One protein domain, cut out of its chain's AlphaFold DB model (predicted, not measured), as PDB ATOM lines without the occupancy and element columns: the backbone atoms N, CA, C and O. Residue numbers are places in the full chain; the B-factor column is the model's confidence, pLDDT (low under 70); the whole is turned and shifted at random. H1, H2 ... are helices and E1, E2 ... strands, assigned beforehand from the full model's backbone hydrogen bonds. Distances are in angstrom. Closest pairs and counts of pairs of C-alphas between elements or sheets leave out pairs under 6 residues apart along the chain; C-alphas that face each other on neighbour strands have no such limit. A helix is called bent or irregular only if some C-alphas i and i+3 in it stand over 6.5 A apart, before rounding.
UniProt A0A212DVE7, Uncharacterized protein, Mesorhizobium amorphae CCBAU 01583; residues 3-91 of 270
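AT A GLANCE: This is residues 3 to 91 of the 270 residues of an uncharacterized protein of Mesorhizobium amorphae CCBAU 01583 (UniProt A0A212DVE7). A narrow sheet of three long strands has H1b, the second arm of the bent helix H1, along its E2 edge, while the shorter H2 crosses over one face and H3 follows. H1b runs beside E2; H1a lies past the end of the sheet and meets H3. The printed part has 89 residues, in the order E1 H1 E2 E3 H2 H3; the antiparallel sheet runs E1 E3 E2, and the class is mixed, helices and strands. It is compact, with a radius of gyration of the C-alphas of 13.1 A, and elongated, spanning 39 by 23 by 19 A.

HOW THE PARTS SIT: Edge strand E1, residues 3 to 10, is antiparallel to inner strand E3, residues 58 to 66; N 5 and O 63 are within hydrogen-bond range at 2.8 A. H1, residues 15 to 41, was assigned as one helix by its hydrogen bonds but is bent: C-alphas 26 and 29 are 7.4 A apart, between arms H1a, residues 15 to 26, and H1b, residues 29 to 41. H1b is irregular, with C-alphas 30 and 33 6.8 A apart. Edge strand E2, residues 46 to 54, forms a hairpin with E3; N 50 and O 62 are within hydrogen-bond range at 2.8 A. E1, H1 and E2 make a split strand-helix-strand unit, its two strands running the same way with E3 between them, and a right-handed crossover. H1b is on the sheet, its closest C-alphas to E2 being Leu 40 and Val 46, 6.3 A. H2, residues 69 to 79, runs across the strands at a height over the sheet of 10.0 A. H3, residues 81 to 90, only grazes the sheet with residues 87 to 90. H1a touches H3 with residues 17 to 21 alone, closest at the C-alphas of Ala 17 and Leu 90, 5.6 A. Every O i to N i+4 pair is within hydrogen-bond range in H1a, H2 and H3, and 7 of 9 in H1b.

IN THESE COORDINATES: E1 begins at C-alpha 3 (166.919, 101.173, 148.986) and is 22.8 A long; E2 is 23.1 A and E3 26.0 A. H1a is 16.7 A and H1b 17.0 A. H3 ends at C-alpha 90 (161.531, 124.645, 140.082).

THE WHOLE: The C-alphas farthest apart, of Glu 15 and Gly 67, are 39.5 A apart. The printed part has no cut, its five links are tight, and no printed residue is under 70 in pLDDT.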
ATOM      1  N   HIS A   3     166.021 100.088 149.324       89.62
ATOM      2  CA  HIS A   3     166.919 101.173 148.986       89.62
ATOM      3  C   HIS A   3     166.284 102.481 149.448       89.62
ATOM      4  O   HIS A   3     165.155 102.791 149.076       89.62
ATOM      5  N   ALA A   4     167.026 103.265 150.227       90.25
ATOM      6  CA  ALA A   4     166.643 104.626 150.577       90.25
ATOM      7  C   ALA A   4     167.374 105.611 149.658       90.25
ATOM      8  O   ALA A   4     168.606 105.586 149.574       90.25
ATOM      9  N   LEU A   5     166.629 106.490 148.990       91.81
ATOM     10  CA  LEU A   5     167.170 107.519 148.111       91.81
ATOM     11  C   LEU A   5     166.678 108.900 148.544       91.81
ATOM     12  O   LEU A   5     165.484 109.168 148.644       91.81
ATOM     13  N   ASN A   6     167.634 109.804 148.752       92.00
ATOM     14  CA  ASN A   6     167.364 111.187 149.119       92.00
ATOM     15  C   ASN A   6     167.845 112.095 147.988       92.00
ATOM     16  O   ASN A   6     169.046 112.320 147.829       92.00
ATOM     17  N   LEU A   7     166.913 112.636 147.210       90.75
ATOM     18  CA  LEU A   7     167.207 113.609 146.166       90.75
ATOM     19  C   LEU A   7     167.010 115.016 146.728       90.75
ATOM     20  O   LEU A   7     165.902 115.381 147.108       90.75
ATOM     21  N   THR A   8     168.074 115.816 146.763       93.06
ATOM     22  CA  THR A   8     168.003 117.226 147.175       93.06
ATOM     23  C   THR A   8     168.283 118.115 145.973       93.06
ATOM     24  O   THR A   8     169.341 118.015 145.354       93.06
ATOM     25  N   LEU A   9     167.332 118.980 145.643       93.12
ATOM     26  CA  LEU A   9     167.396 119.928 144.541       93.12
ATOM     27  C   LEU A   9     167.398 121.341 145.114       93.12
ATOM     28  O   LEU A   9     166.601 121.670 145.989       93.12
ATOM     29  N   LYS A  10     168.287 122.195 144.613       95.31
ATOM     30  CA  LYS A  10     168.249 123.621 144.933       95.31
ATOM     31  C   LYS A  10     167.150 124.279 144.100       95.31
ATOM     32  O   LYS A  10     167.071 124.023 142.902       95.31
ATOM     33  N   ILE A  11     166.298 125.087 144.719       96.38
ATOM     34  CA  ILE A  11     165.188 125.773 144.050       96.38
ATOM     35  C   ILE A  11     165.708 127.076 143.437       96.38
ATOM     36  O   ILE A  11     166.437 127.830 144.093       96.38
ATOM     37  N   ARG A  12     165.323 127.363 142.187       96.31
ATOM     38  CA  ARG A  12     165.636 128.644 141.545       96.31
ATOM     39  C   ARG A  12     164.997 129.797 142.323       96.31
ATOM     40  O   ARG A  12     163.863 129.706 142.775       96.31
ATOM     41  N   GLN A  13     165.722 130.902 142.455       96.25
ATOM     42  CA  GLN A  13     165.288 132.053 143.257       96.25
ATOM     43  C   GLN A  13     164.702 133.199 142.420       96.25
ATOM     44  O   GLN A  13     164.551 134.311 142.929       96.25
ATOM     45  N   ASP A  14     164.366 132.939 141.155       96.62
ATOM     46  CA  ASP A  14     163.672 133.889 140.289       96.62
ATOM     47  C   ASP A  14     162.206 134.078 140.711       96.62
ATOM     48  O   ASP A  14     161.592 133.198 141.319       96.62
ATOM     49  N   GLU A  15     161.629 135.232 140.379       96.19
ATOM     50  CA  GLU A  15     160.254 135.578 140.766       96.19
ATOM     51  C   GLU A  15     159.231 134.565 140.237       96.19
ATOM     52  O   GLU A  15     158.287 134.213 140.946       96.19
ATOM     53  N   THR A  16     159.460 134.015 139.038       96.19
ATOM     54  CA  THR A  16     158.559 133.015 138.447       96.19
ATOM     55  C   THR A  16     158.598 131.686 139.208       96.19
ATOM     56  O   THR A  16     157.546 131.109 139.499       96.19
ATOM     57  N   ALA A  17     159.786 131.221 139.615       95.75
ATOM     58  CA  ALA A  17     159.931 130.026 140.446       95.75
ATOM     59  C   ALA A  17     159.350 130.225 141.850       95.75
ATOM     60  O   ALA A  17     158.680 129.326 142.351       95.75
ATOM     61  N   LYS A  18     159.519 131.405 142.460       96.06
ATOM     62  CA  LYS A  18     158.914 131.727 143.765       96.06
ATOM     63  C   LYS A  18     157.387 131.738 143.708       96.06
ATOM     64  O   LYS A  18     156.746 131.153 144.579       96.06
ATOM     65  N   ALA A  19     156.801 132.333 142.667       96.94
ATOM     66  CA  ALA A  19     155.354 132.302 142.454       96.94
ATOM     67  C   ALA A  19     154.843 130.864 142.245       96.94
ATOM     68  O   ALA A  19     153.841 130.455 142.836       96.94
ATOM     69  N   THR A  20     155.578 130.064 141.466       96.31
ATOM     70  CA  THR A  20     155.259 128.646 141.243       96.31
ATOM     71  C   THR A  20     155.374 127.837 142.535       96.31
ATOM     72  O   THR A  20     154.495 127.031 142.827       96.31
ATOM     73  N   LEU A  21     156.398 128.087 143.355       96.56
ATOM     74  CA  LEU A  21     156.580 127.447 144.656       96.56
ATOM     75  C   LEU A  21     155.439 127.795 145.619       96.56
ATOM     76  O   LEU A  21     154.926 126.907 146.295       96.56
ATOM     77  N   ALA A  22     155.008 129.058 145.663       96.38
ATOM     78  CA  ALA A  22     153.871 129.478 146.479       96.38
ATOM     79  C   ALA A  22     152.583 128.744 146.069       96.38
ATOM     80  O   ALA A  22     151.853 128.248 146.929       96.38
ATOM     81  N   LYS A  23     152.352 128.588 144.759       96.06
ATOM     82  CA  LYS A  23     151.235 127.793 144.237       96.06
ATOM     83  C   LYS A  23     151.359 126.316 144.619       96.06
ATOM     84  O   LYS A  23     150.396 125.737 145.105       96.06
ATOM     85  N   VAL A  24     152.548 125.730 144.465       95.31
ATOM     86  CA  VAL A  24     152.823 124.342 144.868       95.31
ATOM     87  C   VAL A  24     152.529 124.136 146.345       95.31
ATOM     88  O   VAL A  24     151.862 123.168 146.676       95.31
ATOM     89  N   LYS A  25     152.957 125.046 147.227       94.44
ATOM     90  CA  LYS A  25     152.668 124.971 148.667       94.44
ATOM     91  C   LYS A  25     151.169 124.986 148.961       94.44
ATOM     92  O   LYS A  25     150.716 124.193 149.780       94.44
ATOM     93  N   ALA A  26     150.416 125.860 148.294       96.12
ATOM     94  CA  ALA A  26     148.968 125.956 148.469       96.12
ATOM     95  C   ALA A  26     148.240 124.691 147.977       96.12
ATOM     96  O   ALA A  26     147.328 124.200 148.639       96.12
ATOM     97  N   ASP A  27     148.680 124.133 146.847       96.25
ATOM     98  CA  ASP A  27     148.090 122.939 146.231       96.25
ATOM     99  C   ASP A  27     148.643 121.617 146.809       96.25
ATOM    100  O   ASP A  27     148.155 120.537 146.466       96.25
ATOM    101  N   PHE A  28     149.666 121.663 147.673       94.44
ATOM    102  CA  PHE A  28     150.418 120.467 148.051       94.44
ATOM    103  C   PHE A  28     149.544 119.442 148.771       94.44
ATOM    104  O   PHE A  28     149.453 118.293 148.345       94.44
ATOM    105  N   ALA A  29     148.872 119.865 149.844       92.38
ATOM    106  CA  ALA A  29     148.059 118.976 150.669       92.38
ATOM    107  C   ALA A  29     146.788 118.498 149.951       92.38
ATOM    108  O   ALA A  29     146.322 117.391 150.201       92.38
ATOM    109  N   THR A  30     146.227 119.324 149.067       96.75
ATOM    110  CA  THR A  30     144.910 119.087 148.457       96.75
ATOM    111  C   THR A  30     144.983 118.370 147.114       96.75
ATOM    112  O   THR A  30     144.046 117.656 146.771       96.75
ATOM    113  N   LYS A  31     146.070 118.537 146.349       95.88
ATOM    114  CA  LYS A  31     146.208 117.968 144.998       95.88
ATOM    115  C   LYS A  31     147.433 117.075 144.860       95.88
ATOM    116  O   LYS A  31     147.308 115.927 144.448       95.88
ATOM    117  N   ILE A  32     148.614 117.579 145.220       95.00
ATOM    118  CA  ILE A  32     149.878 116.884 144.927       95.00
ATOM    119  C   ILE A  32     150.041 115.639 145.808       95.00
ATOM    120  O   ILE A  32     150.336 114.565 145.288       95.00
ATOM    121  N   GLN A  33     149.821 115.758 147.120       93.19
ATOM    122  CA  GLN A  33     149.973 114.638 148.050       93.19
ATOM    123  C   GLN A  33     148.987 113.494 147.744       93.19
ATOM    124  O   GLN A  33     149.457 112.365 147.622       93.19
ATOM    125  N   PRO A  34     147.682 113.735 147.496       96.25
ATOM    126  CA  PRO A  34     146.767 112.669 147.083       96.25
ATOM    127  C   PRO A  34     147.179 111.954 145.791       96.25
ATOM    128  O   PRO A  34     147.021 110.739 145.704       96.25
ATOM    129  N   MET A  35     147.736 112.668 144.804       96.06
ATOM    130  CA  MET A  35     148.244 112.046 143.573       96.06
ATOM    131  C   MET A  35     149.443 111.133 143.847       96.06
ATOM    132  O   MET A  35     149.511 110.034 143.298       96.06
ATOM    133  N   ILE A  36     150.372 111.567 144.706       95.12
ATOM    134  CA  ILE A  36     151.509 110.741 145.134       95.12
ATOM    135  C   ILE A  36     150.993 109.511 145.885       95.12
ATOM    136  O   ILE A  36     151.355 108.395 145.533       95.12
ATOM    137  N   ASP A  37     150.102 109.693 146.859       95.31
ATOM    138  CA  ASP A  37     149.560 108.601 147.671       95.31
ATOM    139  C   ASP A  37     148.747 107.597 146.841       95.31
ATOM    140  O   ASP A  37     148.726 106.409 147.162       95.31
ATOM    141  N   ALA A  38     148.055 108.057 145.795       96.31
ATOM    142  CA  ALA A  38     147.354 107.190 144.851       96.31
ATOM    143  C   ALA A  38     148.344 106.372 144.009       96.31
ATOM    144  O   ALA A  38     148.213 105.155 143.935       96.31
ATOM    145  N   ALA A  39     149.378 107.011 143.453       96.12
ATOM    146  CA  ALA A  39     150.406 106.313 142.684       96.12
ATOM    147  C   ALA A  39     151.180 105.292 143.535       96.12
ATOM    148  O   ALA A  39     151.452 104.190 143.066       96.12
ATOM    149  N   LEU A  40     151.517 105.638 144.783       94.81
ATOM    150  CA  LEU A  40     152.211 104.736 145.707       94.81
ATOM    151  C   LEU A  40     151.357 103.524 146.086       94.81
ATOM    152  O   LEU A  40     151.894 102.432 146.205       94.81
ATOM    153  N   ARG A  41     150.035 103.685 146.226       95.56
ATOM    154  CA  ARG A  41     149.119 102.561 146.486       95.56
ATOM    155  C   ARG A  41     149.090 101.525 145.363       95.56
ATOM    156  O   ARG A  41     148.791 100.369 145.631       95.56
ATOM    157  N   GLU A  42     149.390 101.933 144.135       95.31
ATOM    158  CA  GLU A  42     149.506 101.041 142.976       95.31
ATOM    159  C   GLU A  42     150.926 100.481 142.785       95.31
ATOM    160  O   GLU A  42     151.167  99.732 141.840       95.31
ATOM    161  N   SER A  43     151.895 100.895 143.608       93.94
ATOM    162  CA  SER A  43     153.297 100.532 143.429       93.94
ATOM    163  C   SER A  43     153.666  99.311 144.257       93.94
ATOM    164  O   SER A  43     153.626  99.357 145.481       93.94
ATOM    165  N   ASP A  44     154.159  98.267 143.595       93.88
ATOM    166  CA  ASP A  44     154.837  97.149 144.269       93.88
ATOM    167  C   ASP A  44     156.326  97.444 144.540       93.88
ATOM    168  O   ASP A  44     157.026  96.665 145.185       93.88
ATOM    169  N   VAL A  45     156.837  98.559 144.003       93.44
ATOM    170  CA  VAL A  45     158.265  98.912 143.999       93.44
ATOM    171  C   VAL A  45     158.565  99.981 145.040       93.44
ATOM    172  O   VAL A  45     159.549  99.868 145.764       93.44
ATOM    173  N   VAL A  46     157.754 101.039 145.107       95.25
ATOM    174  CA  VAL A  46     158.005 102.200 145.968       95.25
ATOM    175  C   VAL A  46     157.112 102.140 147.196       95.25
ATOM    176  O   VAL A  46     155.909 102.365 147.113       95.25
ATOM    177  N   HIS A  47     157.730 101.926 148.352       91.50
ATOM    178  CA  HIS A  47     157.029 101.782 149.630       91.50
ATOM    179  C   HIS A  47     156.709 103.124 150.273       91.50
ATOM    180  O   HIS A  47     155.709 103.283 150.972       91.50
ATOM    181  N   PHE A  48     157.580 104.107 150.051       92.75
ATOM    182  CA  PHE A  48     157.459 105.424 150.650       92.75
ATOM    183  C   PHE A  48     158.012 106.489 149.710       92.75
ATOM    184  O   PHE A  48     159.103 106.343 149.163       92.75
ATOM    185  N   ALA A  49     157.282 107.592 149.555       93.81
ATOM    186  CA  ALA A  49     157.800 108.802 148.937       93.81
ATOM    187  C   ALA A  49     157.242 110.036 149.644       93.81
ATOM    188  O   ALA A  49     156.041 110.140 149.895       93.81
ATOM    189  N   ARG A  50     158.113 111.000 149.944       93.00
ATOM    190  CA  ARG A  50     157.722 112.283 150.522       93.00
ATOM    191  C   ARG A  50     158.498 113.416 149.883       93.00
ATOM    192  O   ARG A  50     159.703 113.311 149.676       93.00
ATOM    193  N   VAL A  51     157.800 114.513 149.617       92.62
ATOM    194  CA  VAL A  51     158.396 115.753 149.119       92.62
ATOM    195  C   VAL A  51     158.365 116.787 150.239       92.62
ATOM    196  O   VAL A  51     157.345 116.963 150.904       92.62
ATOM    197  N   LEU A  52     159.495 117.444 150.473       93.06
ATOM    198  CA  LEU A  52     159.687 118.459 151.502       93.06
ATOM    199  C   LEU A  52     160.290 119.715 150.869       93.06
ATOM    200  O   LEU A  52     161.158 119.627 150.002       93.06
ATOM    201  N   VAL A  53     159.849 120.882 151.332       92.50
ATOM    202  CA  VAL A  53     160.459 122.177 151.005       92.50
ATOM    203  C   VAL A  53     161.164 122.682 152.259       92.50
ATOM    204  O   VAL A  53     160.544 122.754 153.318       92.50
ATOM    205  N   ILE A  54     162.451 123.011 152.146       90.81
ATOM    206  CA  ILE A  54     163.291 123.481 153.254       90.81
ATOM    207  C   ILE A  54     163.692 124.927 152.965       90.81
ATOM    208  O   ILE A  54     164.380 125.199 151.977       90.81
ATOM    209  N   ASP A  55     163.234 125.838 153.827       92.81
ATOM    210  CA  ASP A  55     163.539 127.275 153.817       92.81
ATOM    211  C   ASP A  55     163.310 127.985 152.469       92.81
ATOM    212  O   ASP A  55     163.926 129.006 152.193       92.81
ATOM    213  N   ASP A  56     162.459 127.440 151.594       93.94
ATOM    214  CA  ASP A  56     162.233 127.917 150.214       93.94
ATOM    215  C   ASP A  56     163.482 127.947 149.324       93.94
ATOM    216  O   ASP A  56     163.488 128.512 148.227       93.94
ATOM    217  N   LEU A  57     164.539 127.278 149.780       92.75
ATOM    218  CA  LEU A  57     165.825 127.174 149.104       92.75
ATOM    219  C   LEU A  57     166.041 125.784 148.520       92.75
ATOM    220  O   LEU A  57     166.681 125.653 147.474       92.75
ATOM    221  N   TYR A  58     165.505 124.752 149.172       94.19
ATOM    222  CA  TYR A  58     165.722 123.368 148.780       94.19
ATOM    223  C   TYR A  58     164.415 122.597 148.690       94.19
ATOM    224  O   TYR A  58     163.517 122.740 149.518       94.19
ATOM    225  N   LEU A  59     164.353 121.735 147.686       94.00
ATOM    226  CA  LEU A  59     163.346 120.709 147.539       94.00
ATOM    227  C   LEU A  59     164.004 119.361 147.812       94.00
ATOM    228  O   LEU A  59     165.016 119.028 147.196       94.00
ATOM    229  N   GLN A  60     163.433 118.578 148.714       93.50
ATOM    230  CA  GLN A  60     163.926 117.252 149.040       93.50
ATOM    231  C   GLN A  60     162.858 116.207 148.732       93.50
ATOM    232  O   GLN A  60     161.727 116.313 149.199       93.50
ATOM    233  N   VAL A  61     163.226 115.195 147.953       93.69
ATOM    234  CA  VAL A  61     162.416 114.003 147.705       93.69
ATOM    235  C   VAL A  61     163.075 112.847 148.446       93.69
ATOM    236  O   VAL A  61     164.225 112.505 148.170       93.69
ATOM    237  N   LEU A  62     162.361 112.295 149.420       92.69
ATOM    238  CA  LEU A  62     162.780 111.150 150.220       92.69
ATOM    239  C   LEU A  62     161.985 109.942 149.749       92.69
ATOM    240  O   LEU A  62     160.757 109.966 149.846       92.69
ATOM    241  N   THR A  63     162.655 108.916 149.239       94.94
ATOM    242  CA  THR A  63     162.004 107.700 148.745       94.94
ATOM    243  C   THR A  63     162.636 106.446 149.329       94.94
ATOM    244  O   THR A  63     163.842 106.385 149.565       94.94
ATOM    245  N   GLU A  64     161.805 105.434 149.551       94.69
ATOM    246  CA  GLU A  64     162.220 104.077 149.891       94.69
ATOM    247  C   GLU A  64     161.550 103.105 148.920       94.69
ATOM    248  O   GLU A  64     160.339 103.181 148.698       94.69
ATOM    249  N   TYR A  65     162.340 102.230 148.305       96.19
ATOM    250  CA  TYR A  65     161.867 101.316 147.270       96.19
ATOM    251  C   TYR A  65     162.652 100.005 147.257       96.19
ATOM    252  O   TYR A  65     163.789  99.946 147.717       96.19
ATOM    253  N   ASP A  66     162.066  98.958 146.693       94.38
ATOM    254  CA  ASP A  66     162.727  97.682 146.433       94.38
ATOM    255  C   ASP A  66     163.113  97.532 144.956       94.38
ATOM    256  O   ASP A  66     162.441  98.026 144.058       94.38
ATOM    257  N   GLY A  67     164.183  96.785 144.685       92.38
ATOM    258  CA  GLY A  67     164.523  96.347 143.330       92.38
ATOM    259  C   GLY A  67     165.438  97.296 142.553       92.38
ATOM    260  O   GLY A  67     166.241  98.035 143.123       92.38
ATOM    261  N   ASP A  68     165.382  97.202 141.223       93.69
ATOM    262  CA  ASP A  68     166.329  97.883 140.340       93.69
ATOM    263  C   ASP A  68     166.051  99.391 140.209       93.69
ATOM    264  O   ASP A  68     164.906  99.845 140.135       93.69
ATOM    265  N   HIS A  69     167.123 100.182 140.110       92.12
ATOM    266  CA  HIS A  69     167.028 101.642 140.028       92.12
ATOM    267  C   HIS A  69     166.304 102.100 138.757       92.12
ATOM    268  O   HIS A  69     165.614 103.122 138.784       92.12
ATOM    269  N   LYS A  70     166.409 101.349 137.649       93.69
ATOM    270  CA  LYS A  70     165.706 101.677 136.405       93.69
ATOM    271  C   LYS A  70     164.198 101.540 136.586       93.69
ATOM    272  O   LYS A  70     163.468 102.454 136.205       93.69
ATOM    273  N   ALA A  71     163.744 100.446 137.202       93.38
ATOM    274  CA  ALA A  71     162.327 100.211 137.484       93.38
ATOM    275  C   ALA A  71     161.747 101.315 138.382       93.38
ATOM    276  O   ALA A  71     160.699 101.877 138.070       93.38
ATOM    277  N   TYR A  72     162.492 101.703 139.420       94.69
ATOM    278  CA  TYR A  72     162.168 102.853 140.263       94.69
ATOM    279  C   TYR A  72     162.011 104.150 139.450       94.69
ATOM    280  O   TYR A  72     160.989 104.828 139.552       94.69
ATOM    281  N   THR A  73     162.988 104.503 138.605       93.50
ATOM    282  CA  THR A  73     162.906 105.745 137.815       93.50
ATOM    283  C   THR A  73     161.763 105.730 136.799       93.50
ATOM    284  O   THR A  73     161.094 106.746 136.608       93.50
ATOM    285  N   GLU A  74     161.503 104.579 136.176       95.12
ATOM    286  CA  GLU A  74     160.421 104.410 135.208       95.12
ATOM    287  C   GLU A  74     159.044 104.525 135.860       95.12
ATOM    288  O   GLU A  74     158.158 105.159 135.287       95.12
ATOM    289  N   PHE A  75     158.875 104.009 137.081       95.38
ATOM    290  CA  PHE A  75     157.639 104.168 137.843       95.38
ATOM    291  C   PHE A  75     157.263 105.649 138.000       95.38
ATOM    292  O   PHE A  75     156.160 106.052 137.627       95.38
ATOM    293  N   PHE A  76     158.193 106.491 138.462       94.06
ATOM    294  CA  PHE A  76     157.929 107.926 138.622       94.06
ATOM    295  C   PHE A  76     157.693 108.636 137.290       94.06
ATOM    296  O   PHE A  76     156.805 109.488 137.203       94.06
ATOM    297  N   ARG A  77     158.440 108.260 136.244       94.75
ATOM    298  CA  ARG A  77     158.265 108.806 134.891       94.75
ATOM    299  C   ARG A  77     156.867 108.526 134.341       94.75
ATOM    300  O   ARG A  77     156.294 109.393 133.688       94.75
ATOM    301  N   GLN A  78     156.331 107.332 134.585       95.75
ATOM    302  CA  GLN A  78     155.047 106.896 134.036       95.75
ATOM    303  C   GLN A  78     153.858 107.346 134.890       95.75
ATOM    304  O   GLN A  78     152.869 107.835 134.348       95.75
ATOM    305  N   LYS A  79     153.948 107.209 136.218       96.94
ATOM    306  CA  LYS A  79     152.821 107.445 137.134       96.94
ATOM    307  C   LYS A  79     152.718 108.886 137.621       96.94
ATOM    308  O   LYS A  79     151.616 109.361 137.879       96.94
ATOM    309  N   LEU A  80     153.839 109.602 137.736       96.44
ATOM    310  CA  LEU A  80     153.882 110.962 138.288       96.44
ATOM    311  C   LEU A  80     154.598 111.989 137.377       96.44
ATOM    312  O   LEU A  80     155.304 112.863 137.895       96.44
ATOM    313  N   PRO A  81     154.400 111.976 136.038       96.19
ATOM    314  CA  PRO A  81     155.122 112.875 135.133       96.19
ATOM    315  C   PRO A  81     154.837 114.352 135.419       96.19
ATOM    316  O   PRO A  81     155.734 115.186 135.336       96.19
ATOM    317  N   GLN A  82     153.600 114.683 135.797       95.38
ATOM    318  CA  GLN A  82     153.189 116.063 136.065       95.38
ATOM    319  C   GLN A  82     153.834 116.611 137.343       95.38
ATOM    320  O   GLN A  82     154.326 117.738 137.351       95.38
ATOM    321  N   VAL A  83     153.881 115.800 138.407       94.75
ATOM    322  CA  VAL A  83     154.503 116.187 139.680       94.75
ATOM    323  C   VAL A  83     155.999 116.392 139.473       94.75
ATOM    324  O   VAL A  83     156.514 117.459 139.787       94.75
ATOM    325  N   PHE A  84     156.699 115.427 138.875       93.00
ATOM    326  CA  PHE A  84     158.143 115.554 138.659       93.00
ATOM    327  C   PHE A  84     158.498 116.635 137.639       93.00
ATOM    328  O   PHE A  84     159.475 117.347 137.846       93.00
ATOM    329  N   GLY A  85     157.690 116.833 136.595       94.31
ATOM    330  CA  GLY A  85     157.854 117.960 135.677       94.31
ATOM    331  C   GLY A  85     157.768 119.306 136.401       94.31
ATOM    332  O   GLY A  85     158.622 120.171 136.203       94.31
ATOM    333  N   LEU A  86     156.801 119.454 137.311       94.88
ATOM    334  CA  LEU A  86     156.661 120.653 138.134       94.88
ATOM    335  C   LEU A  86     157.861 120.834 139.077       94.88
ATOM    336  O   LEU A  86     158.477 121.898 139.086       94.88
ATOM    337  N   LEU A  87     158.252 119.787 139.809       93.25
ATOM    338  CA  LEU A  87     159.391 119.823 140.734       93.25
ATOM    339  C   LEU A  87     160.718 120.134 140.020       93.25
ATOM    340  O   LEU A  87     161.497 120.954 140.501       93.25
ATOM    341  N   PHE A  88     160.969 119.534 138.854       93.69
ATOM    342  CA  PHE A  88     162.179 119.800 138.073       93.69
ATOM    343  C   PHE A  88     162.168 121.169 137.395       93.69
ATOM    344  O   PHE A  88     163.237 121.742 137.204       93.69
ATOM    345  N   SER A  89     160.999 121.741 137.090       95.00
ATOM    346  CA  SER A  89     160.930 123.119 136.587       95.00
ATOM    347  C   SER A  89     161.314 124.161 137.648       95.00
ATOM    348  O   SER A  89     161.858 125.212 137.304       95.00
ATOM    349  N   LEU A  90     161.086 123.848 138.932       95.69
ATOM    350  CA  LEU A  90     161.531 124.645 140.082       95.69
ATOM    351  C   LEU A  90     163.022 124.474 140.390       95.69
ATOM    352  O   LEU A  90     163.616 125.346 141.025       95.69
ATOM    353  N   ALA A  91     163.619 123.354 139.987       94.75
ATOM    354  CA  ALA A  91     165.006 123.054 140.295       94.75
ATOM    355  C   ALA A  91     165.958 123.950 139.490       94.75
ATOM    356  O   ALA A  91     165.811 124.152 138.282       94.75
TER     357      ALA A  91